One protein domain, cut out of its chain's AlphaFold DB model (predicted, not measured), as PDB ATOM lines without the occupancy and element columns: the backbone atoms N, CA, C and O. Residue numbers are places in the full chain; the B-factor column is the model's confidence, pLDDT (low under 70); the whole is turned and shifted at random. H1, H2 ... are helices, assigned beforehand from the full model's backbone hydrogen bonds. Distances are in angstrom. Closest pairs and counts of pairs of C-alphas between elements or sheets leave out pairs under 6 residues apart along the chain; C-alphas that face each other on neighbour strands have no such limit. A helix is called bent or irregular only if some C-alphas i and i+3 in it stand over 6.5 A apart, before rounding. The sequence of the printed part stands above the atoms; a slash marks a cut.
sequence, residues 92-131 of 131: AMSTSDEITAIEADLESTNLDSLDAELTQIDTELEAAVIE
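Overview. This is residues 92 to 131 of the 131 residues of an uncharacterized protein of Parcubacteria group bacterium GW2011_GWF2_44_8 (UniProt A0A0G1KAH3). Picture a thin rod made of two helices strung one after the other, with a few linking residues between them and no packing of one on the other. At the H1 end, residues 92 to 98 run out and H1 folds back beside them, while residues 110 to 131, of which 114 to 130 belong to H2, stick out as one long free arm. The printed part has 40 residues with two named helices, H1 then H2 along the chain, and no named strand; its class is all helix. It is extended, with a radius of gyration of the C-alphas of 16.4 A and spans of 49 by 16 by 13 A.

Along the chain. Start at C-alpha 92, at (250.767, 98.789, 131.664), and read on to C-alpha 99 at (264.873, 95.842, 139.692), where H1 begins. H1, residues 99 to 108, runs 14.3 A from first to last C-alpha. Next find C-alpha 114 at (248.614, 83.327, 126.323); from there H2, residues 114 to 130, runs 24.4 A to C-alpha 130 at (243.740, 72.652, 104.895).

Arrangement. Look from H1 across to H2 and you find them apart, with no C-alpha of the one within 8 A of the other. Five residues link them, a tight link. In the backbone of H1 and of H2, every O i to N i+4 pair is within hydrogen-bond range. Neither helix is bent.

Size, cuts and confidence. For the full length, look at the C-alphas of Glu 98 and Glu 131, the two farthest apart, at 49.5 A. The printed part has no cut and ends at Glu 131, the chain's last residue. In the B-factor column you find a mean pLDDT of the printed part of 84.3, with one residue under 70, residue 131.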
ATOM      1  N   ALA A  92     249.808  97.779 132.091       73.38
ATOM      2  CA  ALA A  92     250.767  98.789 131.664       73.38
ATOM      3  C   ALA A  92     252.123  98.509 132.324       73.38
ATOM      4  O   ALA A  92     252.196  98.424 133.546       73.38
ATOM      5  N   MET A  93     253.183  98.409 131.520       80.56
ATOM      6  CA  MET A  93     254.549  98.239 132.019       80.56
ATOM      7  C   MET A  93     255.074  99.559 132.600       80.56
ATOM      8  O   MET A  93     254.814 100.637 132.050       80.56
ATOM      9  N   SER A  94     255.817  99.487 133.699       81.31
ATOM     10  CA  SER A  94     256.494 100.637 134.278       81.31
ATOM     11  C   SER A  94     257.651 101.095 133.388       81.31
ATOM     12  O   SER A  94     258.256 100.331 132.638       81.31
ATOM     13  N   THR A  95     257.990 102.381 133.472       85.00
ATOM     14  CA  THR A  95     259.134 102.971 132.752       85.00
ATOM     15  C   THR A  95     260.394 103.038 133.618       85.00
ATOM     16  O   THR A  95     261.310 103.795 133.304       85.00
ATOM     17  N   SER A  96     260.401 102.361 134.768       84.88
ATOM     18  CA  SER A  96     261.503 102.399 135.728       84.88
ATOM     19  C   SER A  96     262.520 101.298 135.442       84.88
ATOM     20  O   SER A  96     262.150 100.146 135.245       84.88
ATOM     21  N   ASP A  97     263.804 101.645 135.511       85.25
ATOM     22  CA  ASP A  97     264.921 100.700 135.383       85.25
ATOM     23  C   ASP A  97     265.311 100.054 136.733       85.25
ATOM     24  O   ASP A  97     266.340  99.383 136.852       85.25
ATOM     25  N   GLU A  98     264.526 100.278 137.792       90.38
ATOM     26  CA  GLU A  98     264.749  99.651 139.095       90.38
ATOM     27  C   GLU A  98     264.315  98.179 139.083       90.38
ATOM     28  O   GLU A  98     263.222  97.842 138.635       90.38
ATOM     29  N   ILE A  99     265.141  97.293 139.654       89.81
ATOM     30  CA  ILE A  99     264.873  95.842 139.692       89.81
ATOM     31  C   ILE A  99     263.504  95.536 140.316       89.81
ATOM     32  O   ILE A  99     262.759  94.717 139.792       89.81
ATOM     33  N   THR A 100     263.135  96.245 141.384       90.31
ATOM     34  CA  THR A 100     261.837  96.074 142.054       90.31
ATOM     35  C   THR A 100     260.650  96.465 141.167       90.31
ATOM     36  O   THR A 100     259.581  95.877 141.297       90.31
ATOM     37  N   ALA A 101     260.816  97.428 140.255       88.56
ATOM     38  CA  ALA A 101     259.765  97.799 139.311       88.56
ATOM     39  C   ALA A 101     259.584  96.723 138.230       88.56
ATOM     40  O   ALA A 101     258.456  96.354 137.927       88.56
ATOM     41  N   ILE A 102     260.685  96.154 137.730       86.69
ATOM     42  CA  ILE A 102     260.657  95.056 136.754       86.69
ATOM     43  C   ILE A 102     260.011  93.800 137.360       86.69
ATOM     44  O   ILE A 102     259.230  93.126 136.694       86.69
ATOM     45  N   GLU A 103     260.310  93.484 138.623       87.38
ATOM     46  CA  GLU A 103     259.686  92.356 139.329       87.38
ATOM     47  C   GLU A 103     258.165  92.536 139.452       87.38
ATOM     48  O   GLU A 103     257.416  91.597 139.188       87.38
ATOM     49  N   ALA A 104     257.705  93.748 139.774       86.44
ATOM     50  CA  ALA A 104     256.280  94.065 139.843       86.44
ATOM     51  C   ALA A 104     255.591  94.026 138.465       86.44
ATOM     52  O   ALA A 104     254.460  93.551 138.346       86.44
ATOM     53  N   ASP A 105     256.268  94.489 137.413       88.38
ATOM     54  CA  ASP A 105     255.753  94.429 136.043       88.38
ATOM     55  C   ASP A 105     255.594  92.976 135.568       88.38
ATOM     56  O   ASP A 105     254.569  92.614 134.991       88.38
ATOM     57  N   LEU A 106     256.566  92.109 135.869       85.81
ATOM     58  CA  LEU A 106     256.492  90.681 135.543       85.81
ATOM     59  C   LEU A 106     255.391  89.955 136.323       85.81
ATOM     60  O   LEU A 106     254.720  89.099 135.755       85.81
ATOM     61  N   GLU A 107     255.191  90.286 137.601       83.56
ATOM     62  CA  GLU A 107     254.134  89.680 138.423       83.56
ATOM     63  C   GLU A 107     252.730  90.164 138.019       83.56
ATOM     64  O   GLU A 107     251.760  89.417 138.126       83.56
ATOM     65  N   SER A 108     252.614  91.401 137.530       83.38
ATOM     66  CA  SER A 108     251.340  91.964 137.065       83.38
ATOM     67  C   SER A 108     250.989  91.610 135.617       83.38
ATOM     68  O   SER A 108     249.822  91.726 135.237       83.38
ATOM     69  N   THR A 109     251.954  91.140 134.821       84.38
ATOM     70  CA  THR A 109     251.698  90.675 133.454       84.38
ATOM     71  C   THR A 109     250.942  89.343 133.487       84.38
ATOM     72  O   THR A 109     251.473  88.314 133.903       84.38
ATOM     73  N   ASN A 110     249.697  89.336 133.009       77.75
ATOM     74  CA  ASN A 110     248.863  88.135 132.971       77.75
ATOM     75  C   ASN A 110     249.228  87.221 131.786       77.75
ATOM     76  O   ASN A 110     248.706  87.379 130.680       77.75
ATOM     77  N   LEU A 111     250.111  86.248 132.025       83.38
ATOM     78  CA  LEU A 111     250.553  85.274 131.017       83.38
ATOM     79  C   LEU A 111     249.664  84.024 130.923       83.38
ATOM     80  O   LEU A 111     249.798  83.260 129.972       83.38
ATOM     81  N   ASP A 112     248.727  83.824 131.852       80.38
ATOM     82  CA  ASP A 112     247.877  82.622 131.880       80.38
ATOM     83  C   ASP A 112     246.928  82.545 130.668       80.38
ATOM     84  O   ASP A 112     246.487  81.470 130.261       80.38
ATOM     85  N   SER A 113     246.609  83.698 130.075       78.00
ATOM     86  CA  SER A 113     245.759  83.813 128.883       78.00
ATOM     87  C   SER A 113     246.477  83.456 127.573       78.00
ATOM     88  O   SER A 113     245.827  83.005 126.628       78.00
ATOM     89  N   LEU A 114     247.811  83.571 127.528       81.44
ATOM     90  CA  LEU A 114     248.614  83.327 126.323       81.44
ATOM     91  C   LEU A 114     248.572  81.865 125.873       81.44
ATOM     92  O   LEU A 114     248.529  81.607 124.673       81.44
ATOM     93  N   ASP A 115     248.523  80.908 126.802       84.75
ATOM     94  CA  ASP A 115     248.437  79.481 126.457       84.75
ATOM     95  C   ASP A 115     247.148  79.157 125.677       84.75
ATOM     96  O   ASP A 115     247.155  78.376 124.716       84.75
ATOM     97  N   ALA A 116     246.033  79.785 126.063       84.25
ATOM     98  CA  ALA A 116     244.749  79.613 125.393       84.25
ATOM     99  C   ALA A 116     244.740  80.280 124.010       84.25
ATOM    100  O   ALA A 116     244.268  79.680 123.042       84.25
ATOM    101  N   GLU A 117     245.302  81.486 123.907       84.44
ATOM    102  CA  GLU A 117     245.425  82.210 122.639       84.44
ATOM    103  C   GLU A 117     246.329  81.477 121.638       84.44
ATOM    104  O   GLU A 117     245.959  81.326 120.475       84.44
ATOM    105  N   LEU A 118     247.475  80.946 122.079       88.12
ATOM    106  CA  LEU A 118     248.383  80.182 121.216       88.12
ATOM    107  C   LEU A 118     247.732  78.896 120.699       88.12
ATOM    108  O   LEU A 118     247.833  78.591 119.512       88.12
ATOM    109  N   THR A 119     246.990  78.187 121.554       88.75
ATOM    110  CA  THR A 119     246.236  76.992 121.137       88.75
ATOM    111  C   THR A 119     245.172  77.333 120.087       88.75
ATOM    112  O   THR A 119     244.936  76.569 119.145       88.75
ATOM    113  N   GLN A 120     244.519  78.489 120.232       90.44
ATOM    114  CA  GLN A 120     243.534  78.961 119.266       90.44
ATOM    115  C   GLN A 120     244.186  79.319 117.922       90.44
ATOM    116  O   GLN A 120     243.671  78.915 116.881       90.44
ATOM    117  N   ILE A 121     245.336  79.999 117.936       87.50
ATOM    118  CA  ILE A 121     246.096  80.339 116.725       87.50
ATOM    119  C   ILE A 121     246.547  79.078 115.982       87.50
ATOM    120  O   ILE A 121     246.385  79.015 114.766       87.50
ATOM    121  N   ASP A 122     247.062  78.067 116.686       91.00
ATOM    122  CA  ASP A 122     247.464  76.797 116.065       91.00
ATOM    123  C   ASP A 122     246.278  76.125 115.358       91.00
ATOM    124  O   ASP A 122     246.407  75.639 114.233       91.00
ATOM    125  N   THR A 123     245.098  76.169 115.980       89.75
ATOM    126  CA  THR A 123     243.864  75.614 115.409       89.75
ATOM    127  C   THR A 123     243.406  76.392 114.168       89.75
ATOM    128  O   THR A 123     243.015  75.791 113.167       89.75
ATOM    129  N   GLU A 124     243.454  77.727 114.209       89.12
ATOM    130  CA  GLU A 124     243.108  78.583 113.066       89.12
ATOM    131  C   GLU A 124     244.106  78.419 111.909       89.12
ATOM    132  O   GLU A 124     243.702  78.357 110.746       89.12
ATOM    133  N   LEU A 125     245.400  78.291 112.214       89.25
ATOM    134  CA  LEU A 125     246.452  78.086 111.223       89.25
ATOM    135  C   LEU A 125     246.346  76.710 110.558       89.25
ATOM    136  O   LEU A 125     246.480  76.613 109.340       89.25
ATOM    137  N   GLU A 126     246.078  75.652 111.326       90.38
ATOM    138  CA  GLU A 126     245.849  74.314 110.773       90.38
ATOM    139  C   GLU A 126     244.616  74.302 109.859       90.38
ATOM    140  O   GLU A 126     244.672  73.758 108.755       90.38
ATOM    141  N   ALA A 127     243.532  74.977 110.255       85.50
ATOM    142  CA  ALA A 127     242.345  75.125 109.419       85.50
ATOM    143  C   ALA A 127     242.636  75.887 108.110       85.50
ATOM    144  O   ALA A 127     242.185  75.460 107.049       85.50
ATOM    145  N   ALA A 128     243.430  76.961 108.165       82.88
ATOM    146  CA  ALA A 128     243.791  77.772 106.999       82.88
ATOM    147  C   ALA A 128     244.771  77.085 106.030       82.88
ATOM    148  O   ALA A 128     244.849  77.472 104.869       82.88
ATOM    149  N   VAL A 129     245.545  76.094 106.487       81.88
ATOM    150  CA  VAL A 129     246.450  75.302 105.628       81.88
ATOM    151  C   VAL A 129     245.713  74.156 104.921       81.88
ATOM    152  O   VAL A 129     246.201  73.638 103.913       81.88
ATOM    153  N   ILE A 130     244.561  73.736 105.451       74.31
ATOM    154  CA  ILE A 130     243.740  72.652 104.895       74.31
ATOM    155  C   ILE A 130     242.714  73.174 103.865       74.31
ATOM    156  O   ILE A 130     242.253  72.385 103.034       74.31
ATOM    157  N   GLU A 131     242.380  74.470 103.887       53.97
ATOM    158  CA  GLU A 131     241.591  75.166 102.847       53.97
ATOM    159  C   GLU A 131     242.440  75.552 101.619       53.97
ATOM    160  O   GLU A 131     241.949  75.341 100.482       53.97
TER     161      GLU A 131